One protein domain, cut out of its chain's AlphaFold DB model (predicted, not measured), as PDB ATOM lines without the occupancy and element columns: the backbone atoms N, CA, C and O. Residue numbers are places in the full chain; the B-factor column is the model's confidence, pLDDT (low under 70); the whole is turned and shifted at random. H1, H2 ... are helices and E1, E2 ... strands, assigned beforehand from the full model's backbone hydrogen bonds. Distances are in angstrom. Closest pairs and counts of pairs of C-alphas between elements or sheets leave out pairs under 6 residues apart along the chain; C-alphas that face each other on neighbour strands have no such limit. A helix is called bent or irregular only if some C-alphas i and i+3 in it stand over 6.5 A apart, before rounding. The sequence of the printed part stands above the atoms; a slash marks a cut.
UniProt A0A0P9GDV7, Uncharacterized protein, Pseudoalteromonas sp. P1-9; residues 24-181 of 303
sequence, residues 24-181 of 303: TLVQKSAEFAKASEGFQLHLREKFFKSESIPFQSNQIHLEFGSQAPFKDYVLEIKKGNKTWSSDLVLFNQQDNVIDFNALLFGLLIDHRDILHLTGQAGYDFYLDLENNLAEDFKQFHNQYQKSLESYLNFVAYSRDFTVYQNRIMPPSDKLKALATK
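Overview. This is residues 24 to 181 of the 303 residues of an uncharacterized protein of Pseudoalteromonas sp. P1-9 (UniProt A0A0P9GDV7). The short helix H2 sits in the middle of this domain, beside strand E5 of a strongly twisted three-stranded sheet; a second small sheet lies in the same half, with H1 grazing it. Helices H3 to H6 and the long H8 make the other half, H8 crossing H2, while H7 crosses over E5. The printed part has 158 residues with eight named helices and six named strands, in the order E1, H1, E2 to E6, H2 to H8; the class is mixed, helices and strands. One sheet, E3 E1 E6, is mixed and the other, E2 E4 E5, is antiparallel. The whole is compact, with a radius of gyration of the C-alphas of 15.0 A, and rounded, spanning 38 by 36 by 28 A.

Arrangement. E1, residues 24 to 28, is antiparallel to E3, residues 59 to 63, with N 26 and O 60 at 2.9 A, and parallel to E6, residues 96 to 98, with N 98 and O 27 at 2.7 A. H1, residues 30 to 35, only grazes this sheet with its residues 30 to 34. E2, residues 40 to 45, is antiparallel to E4, residues 70 to 79, with N 42 and O 76 at 2.9 A. E4 forms a hairpin with E5, residues 82 to 91, with N 75 and O 86 at 2.8 A. H2, residues 100 to 108, stands at this sheet's level, at a height of 1.4 A; its closest C-alphas to E5 are those of Gly 106 and Leu 88, 4.1 A. H3, residues 111 to 114, and H4, residues 119 to 127, only graze the sheet. H5, residues 129 to 133, only just touches H2, with 3 pairs of C-alphas within 8 A, the closest being Leu 129 and Asn 101 at 7.1 A. H6, residues 135 to 146, and H7, residues 148 to 155, form a helical hairpin, closest at the C-alphas of Tyr 144 and Tyr 151, 4.7 A. H7 is over E5, at a height over the sheet of 9.3 A, and runs across the strands. H8, residues 161 to 179, touches H2 with residues 168 to 175 alone, about perpendicular at 81 degrees; the closest C-alphas are those of Ser 172 and Leu 108, 4.5 A. Every O i to N i+4 pair is within hydrogen-bond range in H1, H2, H4, H5 and H7, against 6 of 8 in H6 and 13 of 15 in H8; H3 is too short for such a pair.

Along the chain. E1 begins at C-alpha 24, (136.206, -7.223, 266.877). E4 is 28.7 A long, E5 28.8 A, H6 17.4 A and H8 25.9 A. H8 has a kink of 36 degrees near residue 168 and is irregular, but only just: C-alphas 167 and 170 are 6.8 A apart. It ends at C-alpha 179, (124.530, -10.676, 287.395).

Size, cuts and confidence. The two farthest C-alphas, of Gly 80 and Lys 181, are 43.1 A apart. The printed part has no cut. The link from E2 to E3, residues 46 to 58, is long. Residues 158 to 163, of which 161 to 163 belong to H8, stand free. Mean pLDDT of the printed part is 91.4; residues 47 to 50 and 65 are under 70.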
ATOM      1  N   THR A  24     136.700  -5.982 266.290       83.56
ATOM      2  CA  THR A  24     136.206  -7.223 266.877       83.56
ATOM      3  C   THR A  24     135.676  -8.124 265.771       83.56
ATOM      4  O   THR A  24     134.903  -7.679 264.916       83.56
ATOM      5  N   LEU A  25     136.093  -9.390 265.765       89.50
ATOM      6  CA  LEU A  25     135.537 -10.394 264.866       89.50
ATOM      7  C   LEU A  25     134.161 -10.826 265.382       89.50
ATOM      8  O   LEU A  25     134.010 -11.232 266.535       89.50
ATOM      9  N   VAL A  26     133.166 -10.765 264.504       93.50
ATOM     10  CA  VAL A  26     131.835 -11.322 264.742       93.50
ATOM     11  C   VAL A  26     131.580 -12.395 263.705       93.50
ATOM     12  O   VAL A  26     131.622 -12.123 262.506       93.50
ATOM     13  N   GLN A  27     131.299 -13.610 264.157       95.62
ATOM     14  CA  GLN A  27     131.081 -14.767 263.299       95.62
ATOM     15  C   GLN A  27     129.766 -15.467 263.613       95.62
ATOM     16  O   GLN A  27     129.282 -15.431 264.736       95.62
ATOM     17  N   LYS A  28     129.171 -16.126 262.624       96.56
ATOM     18  CA  LYS A  28     128.028 -17.020 262.831       96.56
ATOM     19  C   LYS A  28     128.546 -18.369 263.304       96.56
ATOM     20  O   LYS A  28     129.492 -18.894 262.715       96.56
ATOM     21  N   SER A  29     127.894 -18.979 264.288       96.62
ATOM     22  CA  SER A  29     128.115 -20.408 264.519       96.62
ATOM     23  C   SER A  29     127.650 -21.211 263.301       96.62
ATOM     24  O   SER A  29     126.781 -20.770 262.544       96.62
ATOM     25  N   ALA A  30     128.196 -22.414 263.105       96.19
ATOM     26  CA  ALA A  30     127.749 -23.293 262.022       96.19
ATOM     27  C   ALA A  30     126.246 -23.612 262.125       96.19
ATOM     28  O   ALA A  30     125.542 -23.672 261.116       96.19
ATOM     29  N   GLU A  31     125.746 -23.769 263.351       95.75
ATOM     30  CA  GLU A  31     124.327 -23.984 263.621       95.75
ATOM     31  C   GLU A  31     123.482 -22.775 263.211       95.75
ATOM     32  O   GLU A  31     122.498 -22.937 262.491       95.75
ATOM     33  N   PHE A  32     123.873 -21.564 263.615       96.88
ATOM     34  CA  PHE A  32     123.138 -20.354 263.261       96.88
ATOM     35  C   PHE A  32     123.228 -20.039 261.766       96.88
ATOM     36  O   PHE A  32     122.230 -19.655 261.158       96.88
ATOM     37  N   ALA A  33     124.387 -20.257 261.138       96.31
ATOM     38  CA  ALA A  33     124.557 -20.107 259.695       96.31
ATOM     39  C   ALA A  33     123.563 -20.992 258.929       96.31
ATOM     40  O   ALA A  33     122.858 -20.500 258.053       96.31
ATOM     41  N   LYS A  34     123.426 -22.262 259.333       96.12
ATOM     42  CA  LYS A  34     122.442 -23.187 258.762       96.12
ATOM     43  C   LYS A  34     121.000 -22.767 259.069       96.12
ATOM     44  O   LYS A  34     120.146 -22.771 258.188       96.12
ATOM     45  N   ALA A  35     120.708 -22.390 260.315       96.12
ATOM     46  CA  ALA A  35     119.363 -21.990 260.734       96.12
ATOM     47  C   ALA A  35     118.882 -20.690 260.059       96.12
ATOM     48  O   ALA A  35     117.676 -20.481 259.909       96.12
ATOM     49  N   SER A  36     119.820 -19.833 259.644       95.81
ATOM     50  CA  SER A  36     119.574 -18.555 258.967       95.81
ATOM     51  C   SER A  36     119.643 -18.627 257.436       95.81
ATOM     52  O   SER A  36     119.533 -17.596 256.770       95.81
ATOM     53  N   GLU A  37     119.739 -19.820 256.840       94.94
ATOM     54  CA  GLU A  37     119.652 -19.981 255.387       94.94
ATOM     55  C   GLU A  37     118.334 -19.410 254.828       94.94
ATOM     56  O   GLU A  37     117.230 -19.688 255.311       94.94
ATOM     57  N   GLY A  38     118.448 -18.576 253.790       94.06
ATOM     58  CA  GLY A  38     117.310 -17.885 253.175       94.06
ATOM     59  C   GLY A  38     116.806 -16.655 253.942       94.06
ATOM     60  O   GLY A  38     115.806 -16.063 253.527       94.06
ATOM     61  N   PHE A  39     117.474 -16.251 255.027       96.56
ATOM     62  CA  PHE A  39     117.235 -14.979 255.706       96.56
ATOM     63  C   PHE A  39     118.247 -13.922 255.256       96.56
ATOM     64  O   PHE A  39     119.402 -14.221 254.972       96.56
ATOM     65  N   GLN A  40     117.821 -12.661 255.243       96.56
ATOM     66  CA  GLN A  40     118.721 -11.520 255.150       96.56
ATOM     67  C   GLN A  40     119.024 -11.008 256.557       96.56
ATOM     68  O   GLN A  40     118.107 -10.622 257.282       96.56
ATOM     69  N   LEU A  41     120.305 -10.971 256.916       96.62
ATOM     70  CA  LEU A  41     120.793 -10.507 258.206       96.62
ATOM     71  C   LEU A  41     121.532  -9.176 258.064       96.62
ATOM     72  O   LEU A  41     122.363  -9.023 257.163       96.62
ATOM     73  N   HIS A  42     121.251  -8.241 258.964       94.88
ATOM     74  CA  HIS A  42     122.027  -7.014 259.119       94.88
ATOM     75  C   HIS A  42     122.282  -6.735 260.596       94.88
ATOM     76  O   HIS A  42     121.433  -7.021 261.436       94.88
ATOM     77  N   LEU A  43     123.447  -6.183 260.909       93.12
ATOM     78  CA  LEU A  43     123.829  -5.784 262.257       93.12
ATOM     79  C   LEU A  43     123.894  -4.266 262.352       93.12
ATOM     80  O   LEU A  43     124.435  -3.606 261.470       93.12
ATOM     81  N   ARG A  44     123.368  -3.717 263.441       90.88
ATOM     82  CA  ARG A  44     123.393  -2.280 263.711       90.88
ATOM     83  C   ARG A  44     123.628  -2.037 265.193       90.88
ATOM     84  O   ARG A  44     123.014  -2.700 266.019       90.88
ATOM     85  N   GLU A  45     124.474  -1.082 265.555       88.56
ATOM     86  CA  GLU A  45     124.618  -0.668 266.957       88.56
ATOM     87  C   GLU A  45     123.309  -0.014 267.439       88.56
ATOM     88  O   GLU A  45     122.747   0.850 266.758       88.56
ATOM     89  N   LYS A  46     122.791  -0.430 268.602       82.00
ATOM     90  CA  LYS A  46     121.408  -0.140 269.026       82.00
ATOM     91  C   LYS A  46     121.132   1.349 269.258       82.00
ATOM     92  O   LYS A  46     120.110   1.854 268.788       82.00
ATOM     93  N   PHE A  47     122.033   2.040 269.959       66.62
ATOM     94  CA  PHE A  47     121.800   3.391 270.499       66.62
ATOM     95  C   PHE A  47     122.328   4.537 269.635       66.62
ATOM     96  O   PHE A  47     121.944   5.688 269.843       66.62
ATOM     97  N   PHE A  48     123.153   4.238 268.637       62.00
ATOM     98  CA  PHE A  48     123.656   5.235 267.701       62.00
ATOM     99  C   PHE A  48     122.931   5.099 266.364       62.00
ATOM    100  O   PHE A  48     122.491   4.009 265.986       62.00
ATOM    101  N   LYS A  49     122.805   6.208 265.622       60.00
ATOM    102  CA  LYS A  49     122.456   6.165 264.192       60.00
ATOM    103  C   LYS A  49     123.642   5.569 263.432       60.00
ATOM    104  O   LYS A  49     124.364   6.277 262.741       60.00
ATOM    105  N   SER A  50     123.879   4.286 263.656       67.12
ATOM    106  CA  SER A  50     124.894   3.505 262.981       67.12
ATOM    107  C   SER A  50     124.324   2.986 261.671       67.12
ATOM    108  O   SER A  50     123.116   2.751 261.527       67.12
ATOM    109  N   GLU A  51     125.208   2.859 260.693       79.88
ATOM    110  CA  GLU A  51     124.885   2.208 259.438       79.88
ATOM    111  C   GLU A  51     124.548   0.735 259.702       79.88
ATOM    112  O   GLU A  51     125.157   0.082 260.550       79.88
ATOM    113  N   SER A  52     123.536   0.223 259.004       87.00
ATOM    114  CA  SER A  52     123.181  -1.192 259.071       87.00
ATOM    115  C   SER A  52     124.165  -1.977 258.207       87.00
ATOM    116  O   SER A  52     124.255  -1.757 257.000       87.00
ATOM    117  N   ILE A  53     124.921  -2.878 258.827       89.69
ATOM    118  CA  ILE A  53     126.005  -3.631 258.200       89.69
ATOM    119  C   ILE A  53     125.444  -4.972 257.716       89.69
ATOM    120  O   ILE A  53     124.974  -5.764 258.539       89.69
ATOM    121  N   PRO A  54     125.488  -5.284 256.407       91.69
ATOM    122  CA  PRO A  54     125.068  -6.588 255.910       91.69
ATOM    123  C   PRO A  54     125.887  -7.714 256.550       91.69
ATOM    124  O   PRO A  54     127.108  -7.753 256.425       91.69
ATOM    125  N   PHE A  55     125.213  -8.676 257.179       91.88
ATOM    126  CA  PHE A  55     125.846  -9.826 257.826       91.88
ATOM    127  C   PHE A  55     125.521 -11.122 257.076       91.88
ATOM    128  O   PHE A  55     125.000 -12.091 257.627       91.88
ATOM    129  N   GLN A  56     125.769 -11.128 255.766       85.62
ATOM    130  CA  GLN A  56     125.487 -12.281 254.899       85.62
ATOM    131  C   GLN A  56     126.638 -13.287 254.897       85.62
ATOM    132  O   GLN A  56     126.399 -14.493 254.916       85.62
ATOM    133  N   SER A  57     127.879 -12.799 254.964       85.06
ATOM    134  CA  SER A  57     129.067 -13.622 255.190       85.06
ATOM    135  C   SER A  57     129.006 -14.334 256.545       85.06
ATOM    136  O   SER A  57     128.247 -13.953 257.440       85.06
ATOM    137  N   ASN A  58     129.819 -15.378 256.713       87.44
ATOM    138  CA  ASN A  58     129.942 -16.069 258.000       87.44
ATOM    139  C   ASN A  58     130.656 -15.227 259.058       87.44
ATOM    140  O   ASN A  58     130.544 -15.545 260.234       87.44
ATOM    141  N   GLN A  59     131.360 -14.169 258.654       92.44
ATOM    142  CA  GLN A  59     132.075 -13.281 259.557       92.44
ATOM    143  C   GLN A  59     132.088 -11.841 259.052       92.44
ATOM    144  O   GLN A  59     132.075 -11.606 257.838       92.44
ATOM    145  N   ILE A  60     132.153 -10.897 259.983       90.62
ATOM    146  CA  ILE A  60     132.399  -9.475 259.749       90.62
ATOM    147  C   ILE A  60     133.346  -8.942 260.824       90.62
ATOM    148  O   ILE A  60     133.433  -9.496 261.919       90.62
ATOM    149  N   HIS A  61     134.034  -7.848 260.516       88.12
ATOM    150  CA  HIS A  61     134.811  -7.099 261.496       88.12
ATOM    151  C   HIS A  61     134.039  -5.841 261.877       88.12
ATOM    152  O   HIS A  61     133.609  -5.094 260.997       88.12
ATOM    153  N   LEU A  62     133.857  -5.624 263.176       85.50
ATOM    154  CA  LEU A  62     133.190  -4.447 263.717       85.50
ATOM    155  C   LEU A  62     134.191  -3.574 264.454       85.50
ATOM    156  O   LEU A  62     134.904  -4.047 265.334       85.50
ATOM    157  N   GLU A  63     134.201  -2.286 264.143       81.25
ATOM    158  CA  GLU A  63     134.897  -1.309 264.966       81.25
ATOM    159  C   GLU A  63     133.986  -0.894 266.117       81.25
ATOM    160  O   GLU A  63     132.931  -0.302 265.908       81.25
ATOM    161  N   PHE A  64     134.392  -1.180 267.353       73.19
ATOM    162  CA  PHE A  64     133.601  -0.789 268.522       73.19
ATOM    163  C   PHE A  64     133.603   0.727 268.765       73.19
ATOM    164  O   PHE A  64     132.772   1.207 269.532       73.19
ATOM    165  N   GLY A  65     134.507   1.489 268.133       67.31
ATOM    166  CA  GLY A  65     134.525   2.960 268.143       67.31
ATOM    167  C   GLY A  65     134.614   3.610 269.530       67.31
ATOM    168  O   GLY A  65     134.341   4.795 269.669       67.31
ATOM    169  N   SER A  66     134.923   2.837 270.572       73.81
ATOM    170  CA  SER A  66     134.882   3.258 271.973       73.81
ATOM    171  C   SER A  66     135.741   2.318 272.821       73.81
ATOM    172  O   SER A  66     135.993   1.187 272.400       73.81
ATOM    173  N   GLN A  67     136.109   2.736 274.031       77.44
ATOM    174  CA  GLN A  67     136.823   1.874 274.983       77.44
ATOM    175  C   GLN A  67     135.882   0.934 275.758       77.44
ATOM    176  O   GLN A  67     136.342   0.170 276.601       77.44
ATOM    177  N   ALA A  68     134.566   0.982 275.509       87.25
ATOM    178  CA  ALA A  68     133.619   0.130 276.214       87.25
ATOM    179  C   ALA A  68     133.942  -1.359 275.975       87.25
ATOM    180  O   ALA A  68     134.115  -1.770 274.821       87.25
ATOM    181  N   PRO A  69     133.993  -2.187 277.032       89.31
ATOM    182  CA  PRO A  69     134.287  -3.607 276.911       89.31
ATOM    183  C   PRO A  69     133.139  -4.418 276.308       89.31
ATOM    184  O   PRO A  69     133.349  -5.564 275.937       89.31
ATOM    185  N   PHE A  70     131.927  -3.871 276.223       91.00
ATOM    186  CA  PHE A  70     130.803  -4.489 275.522       91.00
ATOM    187  C   PHE A  70     129.757  -3.444 275.120       91.00
ATOM    188  O   PHE A  70     129.698  -2.352 275.696       91.00
ATOM    189  N   LYS A  71     128.942  -3.779 274.113       87.81
ATOM    190  CA  LYS A  71     127.924  -2.903 273.518       87.81
ATOM    191  C   LYS A  71     126.698  -3.670 273.035       87.81
ATOM    192  O   LYS A  71     126.804  -4.825 272.630       87.81
ATOM    193  N   ASP A  72     125.573  -2.961 272.974       89.69
ATOM    194  CA  ASP A  72     124.339  -3.471 272.383       89.69
ATOM    195  C   ASP A  72     124.314  -3.296 270.864       89.69
ATOM    196  O   ASP A  72     124.414  -2.187 270.323       89.69
ATOM    197  N   TYR A  73     124.055  -4.405 270.189       92.69
ATOM    198  CA  TYR A  73     123.743  -4.472 268.775       92.69
ATOM    199  C   TYR A  73     122.332  -5.011 268.573       92.69
ATOM    200  O   TYR A  73     121.768  -5.700 269.417       92.69
ATOM    201  N   VAL A  74     121.764  -4.698 267.420       93.94
ATOM    202  CA  VAL A  74     120.520  -5.265 266.923       93.94
ATOM    203  C   VAL A  74     120.848  -6.072 265.681       93.94
ATOM    204  O   VAL A  74     121.411  -5.547 264.719       93.94
ATOM    205  N   LEU A  75     120.472  -7.344 265.700       95.31
ATOM    206  CA  LEU A  75     120.437  -8.202 264.530       95.31
ATOM    207  C   LEU A  75     119.060  -8.089 263.876       95.31
ATOM    208  O   LEU A  75     118.063  -8.603 264.383       95.31
ATOM    209  N   GLU A  76     119.009  -7.410 262.739       95.31
ATOM    210  CA  GLU A  76     117.834  -7.307 261.882       95.31
ATOM    211  C   GLU A  76     117.760  -8.543 260.979       95.31
ATOM    212  O   GLU A  76     118.686  -8.835 260.222       95.31
ATOM    213  N   ILE A  77     116.644  -9.272 261.047       95.88
ATOM    214  CA  ILE A  77     116.458 -10.564 260.380       95.88
ATOM    215  C   ILE A  77     115.230 -10.474 259.479       95.88
ATOM    216  O   ILE A  77     114.122 -10.230 259.958       95.88
ATOM    217  N   LYS A  78     115.391 -10.681 258.170       96.00
ATOM    218  CA  LYS A  78     114.295 -10.574 257.191       96.00
ATOM    219  C   LYS A  78     114.143 -11.849 256.373       96.00
ATOM    220  O   LYS A  78     115.133 -12.437 255.953       96.00
ATOM    221  N   LYS A  79     112.900 -12.251 256.102       95.88
ATOM    222  CA  LYS A  79     112.569 -13.358 255.188       95.88
ATOM    223  C   LYS A  79     111.222 -13.103 254.522       95.88
ATOM    224  O   LYS A  79     110.188 -13.048 255.190       95.88
ATOM    225  N   GLY A  80     111.228 -12.943 253.198       93.56
ATOM    226  CA  GLY A  80     110.045 -12.495 252.461       93.56
ATOM    227  C   GLY A  80     109.514 -11.174 253.032       93.56
ATOM    228  O   GLY A  80     110.271 -10.224 253.193       93.56
ATOM    229  N   ASN A  81     108.232 -11.143 253.404       92.62
ATOM    230  CA  ASN A  81     107.576  -9.955 253.969       92.62
ATOM    231  C   ASN A  81     107.636  -9.881 255.507       92.62
ATOM    232  O   ASN A  81     106.966  -9.041 256.106       92.62
ATOM    233  N   LYS A  82     108.385 -10.774 256.165       92.69
ATOM    234  CA  LYS A  82     108.531 -10.797 257.625       92.69
ATOM    235  C   LYS A  82     109.871 -10.200 258.036       92.69
ATOM    236  O   LYS A  82     110.895 -10.460 257.404       92.69
ATOM    237  N   THR A  83     109.841  -9.408 259.103       93.94
ATOM    238  CA  THR A  83     111.017  -8.787 259.719       93.94
ATOM    239  C   THR A  83     110.975  -9.042 261.218       93.94
ATOM    240  O   THR A  83     109.934  -8.853 261.845       93.94
ATOM    241  N   TRP A  84     112.112  -9.438 261.771       95.12
ATOM    242  CA  TRP A  84     112.355  -9.580 263.198       95.12
ATOM    243  C   TRP A  84     113.610  -8.796 263.579       95.12
ATOM    244  O   TRP A  84     114.440  -8.467 262.729       95.12
ATOM    245  N   SER A  85     113.751  -8.527 264.868       93.00
ATOM    246  CA  SER A  85     114.951  -7.951 265.462       93.00
ATOM    247  C   SER A  85     115.307  -8.743 266.708       93.00
ATOM    248  O   SER A  85     114.420  -9.022 267.516       93.00
ATOM    249  N   SER A  86     116.582  -9.074 266.867       93.69
ATOM    250  CA  SER A  86     117.124  -9.605 268.116       93.69
ATOM    251  C   SER A  86     118.139  -8.622 268.663       93.69
ATOM    252  O   SER A  86     119.034  -8.200 267.933       93.69
ATOM    253  N   ASP A  87     118.010  -8.279 269.935       94.25
ATOM    254  CA  ASP A  87     119.085  -7.606 270.651       94.25
ATOM    255  C   ASP A  87     120.249  -8.589 270.856       94.25
ATOM    256  O   ASP A  87     120.047  -9.805 270.935       94.25
ATOM    257  N   LEU A  88     121.466  -8.058 270.889       95.12
ATOM    258  CA  LEU A  88     122.722  -8.769 271.086       95.12
ATOM    259  C   LEU A  88     123.626  -7.924 271.981       95.12
ATOM    260  O   LEU A  88     123.738  -6.719 271.764       95.12
ATOM    261  N   VAL A  89     124.343  -8.562 272.901       94.56
ATOM    262  CA  VAL A  89     125.470  -7.940 273.605       94.56
ATOM    263  C   VAL A  89     126.749  -8.493 272.996       94.56
ATOM    264  O   VAL A  89     126.977  -9.699 273.043       94.56
ATOM    265  N   LEU A  90     127.564  -7.622 272.406       93.12
ATOM    266  CA  LEU A  90     128.857  -8.001 271.839       93.12
ATOM    267  C   LEU A  90     129.985  -7.497 272.735       93.12
ATOM    268  O   LEU A  90     129.960  -6.345 273.172       93.12
ATOM    269  N   PHE A  91     130.982  -8.342 272.972       92.31
ATOM    270  CA  PHE A  91     132.118  -8.070 273.850       92.31
ATOM    271  C   PHE A  91     133.330  -7.611 273.039       92.31
ATOM    272  O   PHE A  91     133.747  -8.264 272.085       92.31
ATOM    273  N   ASN A  92     133.899  -6.472 273.409       87.75
ATOM    274  CA  ASN A  92     135.137  -5.971 272.837       87.75
ATOM    275  C   ASN A  92     136.303  -6.886 273.242       87.75
ATOM    276  O   ASN A  92     136.304  -7.438 274.340       87.75
ATOM    277  N   GLN A  93     137.299  -7.030 272.366       81.62
ATOM    278  CA  GLN A  93     138.481  -7.889 272.573       81.62
ATOM    279  C   GLN A  93     138.188  -9.396 272.701       81.62
ATOM    280  O   GLN A  93     139.081 -10.156 273.066       81.62
ATOM    281  N   GLN A  94     136.971  -9.832 272.371       86.69
ATOM    282  CA  GLN A  94     136.583 -11.241 272.322       86.69
ATOM    283  C   GLN A  94     136.114 -11.608 270.915       86.69
ATOM    284  O   GLN A  94     135.515 -10.787 270.217       86.69
ATOM    285  N   ASP A  95     136.331 -12.854 270.508       86.19
ATOM    286  CA  ASP A  95     135.695 -13.378 269.301       86.19
ATOM    287  C   ASP A  95     134.215 -13.623 269.600       86.19
ATOM    288  O   ASP A  95     133.848 -14.465 270.423       86.19
ATOM    289  N   ASN A  96     133.344 -12.864 268.939       93.38
ATOM    290  CA  ASN A  96     131.912 -12.956 269.179       93.38
ATOM    291  C   ASN A  96     131.300 -13.970 268.222       93.38
ATOM    292  O   ASN A  96     131.368 -13.811 267.001       93.38
ATOM    293  N   VAL A  97     130.660 -14.994 268.778       95.31
ATOM    294  CA  VAL A  97     129.922 -15.991 268.006       95.31
ATOM    295  C   VAL A  97     128.435 -15.712 268.142       95.31
ATOM    296  O   VAL A  97     127.877 -15.771 269.230       95.31
ATOM    297  N   ILE A  98     127.779 -15.416 267.025       96.38
ATOM    298  CA  ILE A  98     126.328 -15.322 266.951       96.38
ATOM    299  C   ILE A  98     125.778 -16.737 266.809       96.38
ATOM    300  O   ILE A  98     125.837 -17.352 265.739       96.38
ATOM    301  N   ASP A  99     125.269 -17.239 267.924       96.00
ATOM    302  CA  ASP A  99     124.591 -18.514 268.093       96.00
ATOM    303  C   ASP A  99     123.265 -18.323 268.852       96.00
ATOM    304  O   ASP A  99     122.805 -17.200 269.072       96.00
ATOM    305  N   PHE A 100     122.626 -19.423 269.249       97.44
ATOM    306  CA  PHE A 100     121.419 -19.362 270.069       97.44
ATOM    307  C   PHE A 100     121.650 -18.636 271.408       97.44
ATOM    308  O   PHE A 100     120.791 -17.856 271.827       97.44
ATOM    309  N   ASN A 101     122.803 -18.842 272.049       97.12
ATOM    310  CA  ASN A 101     123.126 -18.222 273.333       97.12
ATOM    311  C   ASN A 101     123.240 -16.706 273.193       97.12
ATOM    312  O   ASN A 101     122.707 -15.986 274.028       97.12
ATOM    313  N   ALA A 102     123.866 -16.211 272.125       96.75
ATOM    314  CA  ALA A 102     123.969 -14.782 271.846       96.75
ATOM    315  C   ALA A 102     122.584 -14.134 271.665       96.75
ATOM    316  O   ALA A 102     122.322 -13.075 272.238       96.75
ATOM    317  N   LEU A 103     121.678 -14.794 270.928       97.31
ATOM    318  CA  LEU A 103     120.294 -14.330 270.750       97.31
ATOM    319  C   LEU A 103     119.528 -14.314 272.080       97.31
ATOM    320  O   LEU A 103     118.846 -13.342 272.401       97.31
ATOM    321  N   LEU A 104     119.644 -15.387 272.866       97.50
ATOM    322  CA  LEU A 104     118.946 -15.510 274.143       97.50
ATOM    323  C   LEU A 104     119.490 -14.535 275.193       97.50
ATOM    324  O   LEU A 104     118.708 -13.943 275.934       97.50
ATOM    325  N   PHE A 105     120.808 -14.343 275.246       97.56
ATOM    326  CA  PHE A 105     121.446 -13.409 276.168       97.56
ATOM    327  C   PHE A 105     120.984 -11.977 275.905       97.56
ATOM    328  O   PHE A 105     120.495 -11.323 276.822       97.56
ATOM    329  N   GLY A 106     121.054 -11.520 274.649       95.94
ATOM    330  CA  GLY A 106     120.613 -10.174 274.278       95.94
ATOM    331  C   GLY A 106     119.105  -9.952 274.430       95.94
ATOM    332  O   GLY A 106     118.676  -8.835 274.690       95.94
ATOM    333  N   LEU A 107     118.288 -11.008 274.331       95.19
ATOM    334  CA  LEU A 107     116.854 -10.938 274.629       95.19
ATOM    335  C   LEU A 107     116.566 -10.720 276.122       95.19
ATOM    336  O   LEU A 107     115.617 -10.014 276.468       95.19
ATOM    337  N   LEU A 108     117.311 -11.398 276.998       95.88
ATOM    338  CA  LEU A 108     116.994 -11.482 278.426       95.88
ATOM    339  C   LEU A 108     117.756 -10.478 279.290       95.88
ATOM    340  O   LEU A 108     117.327 -10.213 280.414       95.88
ATOM    341  N   ILE A 109     118.865  -9.935 278.794       92.50
ATOM    342  CA  ILE A 109     119.685  -8.968 279.511       92.50
ATOM    343  C   ILE A 109     119.742  -7.647 278.750       92.50
ATOM    344  O   ILE A 109     119.953  -7.610 277.540       92.50
ATOM    345  N   ASP A 110     119.587  -6.541 279.471       86.75
ATOM    346  CA  ASP A 110     119.993  -5.232 278.971       86.75
ATOM    347  C   ASP A 110     121.471  -5.035 279.334       86.75
ATOM    348  O   ASP A 110     121.861  -5.375 280.454       86.75
ATOM    349  N   HIS A 111     122.316  -4.465 278.462       85.44
ATOM    350  CA  HIS A 111     123.718  -4.206 278.838       85.44
ATOM    351  C   HIS A 111     123.845  -3.401 280.139       85.44
ATOM    352  O   HIS A 111     124.836  -3.542 280.855       85.44
ATOM    353  N   ARG A 112     122.845  -2.572 280.479       86.94
ATOM    354  CA  ARG A 112     122.800  -1.811 281.736       86.94
ATOM    355  C   ARG A 112     122.793  -2.697 282.973       86.94
ATOM    356  O   ARG A 112     123.325  -2.278 283.997       86.94
ATOM    357  N   ASP A 113     122.241  -3.903 282.875       90.19
ATOM    358  CA  ASP A 113     122.182  -4.871 283.972       90.19
ATOM    359  C   ASP A 113     123.552  -5.510 284.266       90.19
ATOM    360  O   ASP A 113     123.721  -6.137 285.310       90.19
ATOM    361  N   ILE A 114     124.533  -5.345 283.371       92.00
ATOM    362  CA  ILE A 114     125.912  -5.834 283.531       92.00
ATOM    363  C   ILE A 114     126.953  -4.715 283.495       92.00
ATOM    364  O   ILE A 114     128.146  -4.998 283.519       92.00
ATOM    365  N   LEU A 115     126.541  -3.441 283.487       90.56
ATOM    366  CA  LEU A 115     127.472  -2.308 283.482       90.56
ATOM    367  C   LEU A 115     128.384  -2.266 284.707       90.56
ATOM    368  O   LEU A 115     129.392  -1.587 284.651       90.56
ATOM    369  N   HIS A 116     128.083  -2.947 285.809       90.00
ATOM    370  CA  HIS A 116     129.000  -3.045 286.952       90.00
ATOM    371  C   HIS A 116     130.094  -4.108 286.764       90.00
ATOM    372  O   HIS A 116     131.012  -4.175 287.579       90.00
ATOM    373  N   LEU A 117     130.010  -4.940 285.724       92.56
ATOM    374  CA  LEU A 117     130.965  -6.009 285.448       92.56
ATOM    375  C   LEU A 117     132.107  -5.531 284.553       92.56
ATOM    376  O   LEU A 117     131.902  -4.732 283.640       92.56
ATOM    377  N   THR A 118     133.305  -6.079 284.771       92.00
ATOM    378  CA  THR A 118     134.403  -5.957 283.803       92.00
ATOM    379  C   THR A 118     134.059  -6.690 282.507       92.00
ATOM    380  O   THR A 118     133.189  -7.563 282.494       92.00
ATOM    381  N   GLY A 119     134.771  -6.387 281.416       90.75
ATOM    382  CA  GLY A 119     134.592  -7.100 280.145       90.75
ATOM    383  C   GLY A 119     134.716  -8.617 280.281       90.75
ATOM    384  O   GLY A 119     133.854  -9.345 279.796       90.75
ATOM    385  N   GLN A 120     135.731  -9.082 281.016       91.69
ATOM    386  CA  GLN A 120     135.928 -10.509 281.273       91.69
ATOM    387  C   GLN A 120     134.793 -11.099 282.116       91.69
ATOM    388  O   GLN A 120     134.213 -12.101 281.723       91.69
ATOM    389  N   ALA A 121     134.427 -10.462 283.234       94.06
ATOM    390  CA  ALA A 121     133.368 -10.975 284.103       94.06
ATOM    391  C   ALA A 121     132.002 -11.008 283.395       94.06
ATOM    392  O   ALA A 121     131.213 -11.924 283.619       94.06
ATOM    393  N   GLY A 122     131.725 -10.029 282.528       94.75
ATOM    394  CA  GLY A 122     130.538 -10.026 281.678       94.75
ATOM    395  C   GLY A 122     130.555 -11.150 280.638       94.75
ATOM    396  O   GLY A 122     129.529 -11.797 280.433       94.75
ATOM    397  N   TYR A 123     131.707 -11.413 280.016       94.75
ATOM    398  CA  TYR A 123     131.857 -12.497 279.044       94.75
ATOM    399  C   TYR A 123     131.740 -13.876 279.703       94.75
ATOM    400  O   TYR A 123     130.994 -14.720 279.217       94.75
ATOM    401  N   ASP A 124     132.381 -14.082 280.855       94.88
ATOM    402  CA  ASP A 124     132.261 -15.315 281.642       94.88
ATOM    403  C   ASP A 124     130.801 -15.553 282.065       94.88
ATOM    404  O   ASP A 124     130.280 -16.661 281.942       94.88
ATOM    405  N   PHE A 125     130.099 -14.493 282.481       95.88
ATOM    406  CA  PHE A 125     128.676 -14.568 282.808       95.88
ATOM    407  C   PHE A 125     127.807 -14.967 281.603       95.88
ATOM    408  O   PHE A 125     126.845 -15.722 281.763       95.88
ATOM    409  N   TYR A 126     128.150 -14.490 280.402       95.88
ATOM    410  CA  TYR A 126     127.530 -14.923 279.148       95.88
ATOM    411  C   TYR A 126     127.811 -16.403 278.848       95.88
ATOM    412  O   TYR A 126     126.885 -17.132 278.491       95.88
ATOM    413  N   LEU A 127     129.047 -16.876 279.032       94.75
ATOM    414  CA  LEU A 127     129.404 -18.280 278.798       94.75
ATOM    415  C   LEU A 127     128.644 -19.242 279.727       94.75
ATOM    416  O   LEU A 127     128.297 -20.347 279.314       94.75
ATOM    417  N   ASP A 128     128.305 -18.803 280.941       95.12
ATOM    418  CA  ASP A 128     127.519 -19.574 281.913       95.12
ATOM    419  C   ASP A 128     125.990 -19.496 281.707       95.12
ATOM    420  O   ASP A 128     125.223 -20.011 282.529       95.12
ATOM    421  N   LEU A 129     125.506 -18.875 280.622       96.31
ATOM    422  CA  LEU A 129     124.076 -18.641 280.370       96.31
ATOM    423  C   LEU A 129     123.208 -19.900 280.516       96.31
ATOM    424  O   LEU A 129     122.157 -19.854 281.162       96.31
ATOM    425  N   GLU A 130     123.634 -21.017 279.923       94.88
ATOM    426  CA  GLU A 130     122.885 -22.278 279.965       94.88
ATOM    427  C   GLU A 130     122.716 -22.779 281.405       94.88
ATOM    428  O   GLU A 130     121.603 -23.107 281.824       94.88
ATOM    429  N   ASN A 131     123.789 -22.741 282.200       94.31
ATOM    430  CA  ASN A 131     123.767 -23.133 283.610       94.31
ATOM    431  C   ASN A 131     122.890 -22.192 284.448       94.31
ATOM    432  O   ASN A 131     122.140 -22.637 285.320       94.31
ATOM    433  N   ASN A 132     122.942 -20.891 284.158       93.25
ATOM    434  CA  ASN A 132     122.182 -19.865 284.868       93.25
ATOM    435  C   ASN A 132     120.665 -19.984 284.633       93.25
ATOM    436  O   ASN A 132     119.858 -19.694 285.526       93.25
ATOM    437  N   LEU A 133     120.249 -20.447 283.453       93.62
ATOM    438  CA  LEU A 133     118.840 -20.543 283.066       93.62
ATOM    439  C   LEU A 133     118.246 -21.952 283.210       93.62
ATOM    440  O   LEU A 133     117.074 -22.059 283.568       93.62
ATOM    441  N   ALA A 134     119.031 -23.015 283.042       88.19
ATOM    442  CA  ALA A 134     118.617 -24.416 283.168       88.19
ATOM    443  C   ALA A 134     117.317 -24.758 282.399       88.19
ATOM    444  O   ALA A 134     117.340 -24.933 281.183       88.19
ATOM    445  N   GLU A 135     116.171 -24.871 283.078       90.62
ATOM    446  CA  GLU A 135     114.887 -25.221 282.444       90.62
ATOM    447  C   GLU A 135     114.364 -24.131 281.499       90.62
ATOM    448  O   GLU A 135     113.827 -24.450 280.435       90.62
ATOM    449  N   ASP A 136     114.583 -22.856 281.834       92.94
ATOM    450  CA  ASP A 136     114.189 -21.742 280.970       92.94
ATOM    451  C   ASP A 136     114.922 -21.847 279.622       92.94
ATOM    452  O   ASP A 136     114.309 -21.766 278.557       92.94
ATOM    453  N   PHE A 137     116.227 -22.144 279.662       95.88
ATOM    454  CA  PHE A 137     117.065 -22.320 278.475       95.88
ATOM    455  C   PHE A 137     116.500 -23.389 277.534       95.88
ATOM    456  O   PHE A 137     116.317 -23.134 276.340       95.88
ATOM    457  N   LYS A 138     116.138 -24.561 278.075       95.38
ATOM    458  CA  LYS A 138     115.545 -25.662 277.297       95.38
ATOM    459  C   LYS A 138     114.265 -25.230 276.590       95.38
ATOM    460  O   LYS A 138     114.047 -25.611 275.442       95.38
ATOM    461  N   GLN A 139     113.417 -24.427 277.235       95.12
ATOM    462  CA  GLN A 139     112.174 -23.954 276.627       95.12
ATOM    463  C   GLN A 139     112.432 -23.107 275.374       95.12
ATOM    464  O   GLN A 139     111.807 -23.351 274.337       95.12
ATOM    465  N   PHE A 140     113.342 -22.131 275.454       97.06
ATOM    466  CA  PHE A 140     113.715 -21.294 274.309       97.06
ATOM    467  C   PHE A 140     114.424 -22.116 273.229       97.06
ATOM    468  O   PHE A 140     114.080 -22.010 272.047       97.06
ATOM    469  N   HIS A 141     115.346 -22.990 273.633       97.25
ATOM    470  CA  HIS A 141     116.116 -23.826 272.721       97.25
ATOM    471  C   HIS A 141     115.216 -24.791 271.939       97.25
ATOM    472  O   HIS A 141     115.352 -24.925 270.727       97.25
ATOM    473  N   ASN A 142     114.191 -25.364 272.577       97.00
ATOM    474  CA  ASN A 142     113.196 -26.206 271.905       97.00
ATOM    475  C   ASN A 142     112.444 -25.472 270.782       97.00
ATOM    476  O   ASN A 142     112.005 -26.102 269.819       97.00
ATOM    477  N   GLN A 143     112.250 -24.152 270.883       97.06
ATOM    478  CA  GLN A 143     111.654 -23.371 269.792       97.06
ATOM    479  C   GLN A 143     112.667 -23.099 268.685       97.06
ATOM    480  O   GLN A 143     112.302 -23.152 267.512       97.06
ATOM    481  N   TYR A 144     113.927 -22.866 269.049       97.50
ATOM    482  CA  TYR A 144     115.028 -22.681 268.108       97.50
ATOM    483  C   TYR A 144     115.300 -23.937 267.272       97.50
ATOM    484  O   TYR A 144     115.381 -23.851 266.049       97.50
ATOM    485  N   GLN A 145     115.282 -25.119 267.895       97.00
ATOM    486  CA  GLN A 145     115.456 -26.406 267.214       97.00
ATOM    487  C   GLN A 145     114.367 -26.717 266.175       97.00
ATOM    488  O   GLN A 145     114.619 -27.462 265.230       97.00
ATOM    489  N   LYS A 146     113.158 -26.149 266.309       97.25
ATOM    490  CA  LYS A 146     112.115 -26.282 265.275       97.25
ATOM    491  C   LYS A 146     112.473 -25.490 264.023       97.25
ATOM    492  O   LYS A 146     112.264 -25.966 262.913       97.25
ATOM    493  N   SER A 147     112.908 -24.247 264.208       96.81
ATOM    494  CA  SER A 147     113.485 -23.361 263.193       96.81
ATOM    495  C   SER A 147     113.809 -22.004 263.818       96.81
ATOM    496  O   SER A 147     113.160 -21.586 264.783       96.81
ATOM    497  N   LEU A 148     114.712 -21.247 263.183       96.69
ATOM    498  CA  LEU A 148     114.958 -19.850 263.545       96.69
ATOM    499  C   LEU A 148     113.660 -19.022 263.527       96.69
ATOM    500  O   LEU A 148     113.397 -18.270 264.455       96.69
ATOM    501  N   GLU A 149     112.796 -19.207 262.525       96.06
ATOM    502  CA  GLU A 149     111.504 -18.506 262.451       96.06
ATOM    503  C   GLU A 149     110.566 -18.867 263.618       96.06
ATOM    504  O   GLU A 149     109.877 -17.994 264.144       96.06
ATOM    505  N   SER A 150     110.546 -20.130 264.058       96.19
ATOM    506  CA  SER A 150     109.763 -20.547 265.230       96.19
ATOM    507  C   SER A 150     110.247 -19.852 266.500       96.19
ATOM    508  O   SER A 150     109.426 -19.350 267.267       96.19
ATOM    509  N   TYR A 151     111.564 -19.780 266.711       96.69
ATOM    510  CA  TYR A 151     112.148 -19.037 267.826       96.69
ATOM    511  C   TYR A 151     111.835 -17.543 267.748       96.69
ATOM    512  O   TYR A 151     111.297 -16.990 268.703       96.69
ATOM    513  N   LEU A 152     112.080 -16.904 266.603       95.69
ATOM    514  CA  LEU A 152     111.847 -15.470 266.428       95.69
ATOM    515  C   LEU A 152     110.379 -15.094 266.654       95.69
ATOM    516  O   LEU A 152     110.100 -14.088 267.291       95.69
ATOM    517  N   ASN A 153     109.427 -15.919 266.209       93.25
ATOM    518  CA  ASN A 153     108.004 -15.705 266.497       93.25
ATOM    519  C   ASN A 153     107.641 -15.984 267.962       93.25
ATOM    520  O   ASN A 153     106.704 -15.387 268.487       93.25
ATOM    521  N   PHE A 154     108.353 -16.899 268.621       93.06
ATOM    522  CA  PHE A 154     108.167 -17.182 270.039       93.06
ATOM    523  C   PHE A 154     108.679 -16.039 270.924       93.06
ATOM    524  O   PHE A 154     108.063 -15.744 271.943       93.06
ATOM    525  N   VAL A 155     109.769 -15.374 270.556       92.75
ATOM    526  CA  VAL A 155     110.320 -14.263 271.350       92.75
ATOM    527  C   VAL A 155     109.848 -12.892 270.872       92.75
ATOM    528  O   VAL A 155     110.059 -11.901 271.561       92.75
ATOM    529  N   ALA A 156     109.178 -12.816 269.720       88.19
ATOM    530  CA  ALA A 156     108.588 -11.578 269.234       88.19
ATOM    531  C   ALA A 156     107.497 -11.063 270.178       88.19
ATOM    532  O   ALA A 156     106.728 -11.826 270.774       88.19
ATOM    533  N   TYR A 157     107.381  -9.736 270.229       82.00
ATOM    534  CA  TYR A 157     106.264  -9.071 270.878       82.00
ATOM    535  C   TYR A 157     104.942  -9.579 270.287       82.00
ATOM    536  O   TYR A 157     104.647  -9.403 269.102       82.00
ATOM    537  N   SER A 158     104.156 -10.254 271.121       73.94
ATOM    538  CA  SER A 158     102.881 -10.847 270.731       73.94
ATOM    539  C   SER A 158     101.751  -9.822 270.887       73.94
ATOM    540  O   SER A 158     101.854  -8.889 271.681       73.94
ATOM    541  N   ARG A 159     100.640  -9.989 270.150       70.94
ATOM    542  CA  ARG A 159      99.434  -9.160 270.367       70.94
ATOM    543  C   ARG A 159      98.893  -9.295 271.797       70.94
ATOM    544  O   ARG A 159      98.262  -8.369 272.291       70.94
ATOM    545  N   ASP A 160      99.156 -10.430 272.439       83.56
ATOM    546  CA  ASP A 160      98.939 -10.642 273.864       83.56
ATOM    547  C   ASP A 160     100.225 -10.300 274.633       83.56
ATOM    548  O   ASP A 160     101.186 -11.081 274.693       83.56
ATOM    549  N   PHE A 161     100.257  -9.089 275.185       86.69
ATOM    550  CA  PHE A 161     101.406  -8.593 275.936       86.69
ATOM    551  C   PHE A 161     101.645  -9.389 277.224       86.69
ATOM    552  O   PHE A 161     102.793  -9.623 277.595       86.69
ATOM    553  N   THR A 162     100.584  -9.872 277.874       89.81
ATOM    554  CA  THR A 162     100.684 -10.660 279.107       89.81
ATOM    555  C   THR A 162     101.378 -11.993 278.847       89.81
ATOM    556  O   THR A 162     102.255 -12.396 279.609       89.81
ATOM    557  N   VAL A 163     101.061 -12.655 277.731       87.75
ATOM    558  CA  VAL A 163     101.749 -13.891 277.323       87.75
ATOM    559  C   VAL A 163     103.232 -13.647 277.038       87.75
ATOM    560  O   VAL A 163     104.062 -14.482 277.398       87.75
ATOM    561  N   TYR A 164     103.577 -12.518 276.413       89.88
ATOM    562  CA  TYR A 164     104.973 -12.133 276.195       89.88
ATOM    563  C   TYR A 164     105.703 -11.895 277.527       89.88
ATOM    564  O   TYR A 164     106.748 -12.493 277.771       89.88
ATOM    565  N   GLN A 165     105.130 -11.088 278.425       91.62
ATOM    566  CA  GLN A 165     105.744 -10.778 279.718       91.62
ATOM    567  C   GLN A 165     105.965 -12.027 280.571       91.62
ATOM    568  O   GLN A 165     107.072 -12.237 281.059       91.62
ATOM    569  N   ASN A 166     104.962 -12.899 280.683       92.12
ATOM    570  CA  ASN A 166     105.062 -14.129 281.476       92.12
ATOM    571  C   ASN A 166     106.132 -15.099 280.955       92.12
ATOM    572  O   ASN A 166     106.591 -15.964 281.694       92.12
ATOM    573  N   ARG A 167     106.513 -14.975 279.682       92.12
ATOM    574  CA  ARG A 167     107.546 -15.790 279.038       92.12
ATOM    575  C   ARG A 167     108.942 -15.199 279.204       92.12
ATOM    576  O   ARG A 167     109.886 -15.947 279.409       92.12
ATOM    577  N   ILE A 168     109.072 -13.880 279.067       94.25
ATOM    578  CA  ILE A 168     110.374 -13.203 279.013       94.25
ATOM    579  C   ILE A 168     110.823 -12.704 280.386       94.25
ATOM    580  O   ILE A 168     111.996 -12.839 280.722       94.25
ATOM    581  N   MET A 169     109.916 -12.149 281.195       94.50
ATOM    582  CA  MET A 169     110.292 -11.494 282.452       94.50
ATOM    583  C   MET A 169     110.893 -12.454 283.483       94.50
ATOM    584  O   MET A 169     111.961 -12.124 283.987       94.50
ATOM    585  N   PRO A 170     110.319 -13.642 283.771       95.50
ATOM    586  CA  PRO A 170     110.904 -14.532 284.775       95.50
ATOM    587  C   PRO A 170     112.374 -14.923 284.509       95.50
ATOM    588  O   PRO A 170     113.196 -14.739 285.413       95.50
ATOM    589  N   PRO A 171     112.766 -15.392 283.304       96.69
ATOM    590  CA  PRO A 171     114.172 -15.695 283.028       96.69
ATOM    591  C   PRO A 171     115.057 -14.439 282.959       96.69
ATOM    592  O   PRO A 171     116.210 -14.491 283.388       96.69
ATOM    593  N   SER A 172     114.527 -13.303 282.494       96.69
ATOM    594  CA  SER A 172     115.222 -12.006 282.536       96.69
ATOM    595  C   SER A 172     115.552 -11.597 283.977       96.69
ATOM    596  O   SER A 172     116.710 -11.356 284.311       96.69
ATOM    597  N   ASP A 173     114.559 -11.582 284.869       96.00
ATOM    598  CA  ASP A 173     114.727 -11.190 286.274       96.00
ATOM    599  C   ASP A 173     115.700 -12.124 287.003       96.00
ATOM    600  O   ASP A 173     116.519 -11.676 287.811       96.00
ATOM    601  N   LYS A 174     115.671 -13.419 286.665       95.88
ATOM    602  CA  LYS A 174     116.635 -14.406 287.155       95.88
ATOM    603  C   LYS A 174     118.066 -14.060 286.739       95.88
ATOM    604  O   LYS A 174     118.939 -14.033 287.607       95.88
ATOM    605  N   LEU A 175     118.321 -13.766 285.458       96.00
ATOM    606  CA  LEU A 175     119.661 -13.375 284.998       96.00
ATOM    607  C   LEU A 175     120.133 -12.081 285.654       96.00
ATOM    608  O   LEU A 175     121.263 -12.034 286.128       96.00
ATOM    609  N   LYS A 176     119.273 -11.065 285.771       94.88
ATOM    610  CA  LYS A 176     119.617  -9.805 286.454       94.88
ATOM    611  C   LYS A 176     120.007 -10.043 287.910       94.88
ATOM    612  O   LYS A 176     121.035  -9.559 288.384       94.88
ATOM    613  N   ALA A 177     119.232 -10.859 288.622       94.81
ATOM    614  CA  ALA A 177     119.537 -11.231 289.998       94.81
ATOM    615  C   ALA A 177     120.841 -12.040 290.127       94.81
ATOM    616  O   ALA A 177     121.494 -11.974 291.168       94.81
ATOM    617  N   LEU A 178     121.239 -12.801 289.105       95.75
ATOM    618  CA  LEU A 178     122.522 -13.509 289.082       95.75
ATOM    619  C   LEU A 178     123.689 -12.574 288.739       95.75
ATOM    620  O   LEU A 178     124.711 -12.631 289.419       95.75
ATOM    621  N   ALA A 179     123.520 -11.662 287.780       94.25
ATOM    622  CA  ALA A 179     124.530 -10.676 287.395       94.25
ATOM    623  C   ALA A 179     124.971  -9.806 288.585       94.25
ATOM    624  O   ALA A 179     126.159  -9.541 288.765       94.25
ATOM    625  N   THR A 180     124.040  -9.423 289.468       91.56
ATOM    626  CA  THR A 180     124.358  -8.670 290.703       91.56
ATOM    627  C   THR A 180     125.178  -9.457 291.733       91.56
ATOM    628  O   THR A 180     125.752  -8.859 292.642       91.56
ATOM    629  N   LYS A 181     125.252 -10.790 291.618       93.06
ATOM    630  CA  LYS A 181     126.025 -11.663 292.522       93.06
ATOM    631  C   LYS A 181     127.423 -11.978 291.999       93.06
ATOM    632  O   LYS A 181     128.222 -12.549 292.745       93.06
TER     633      LYS A 181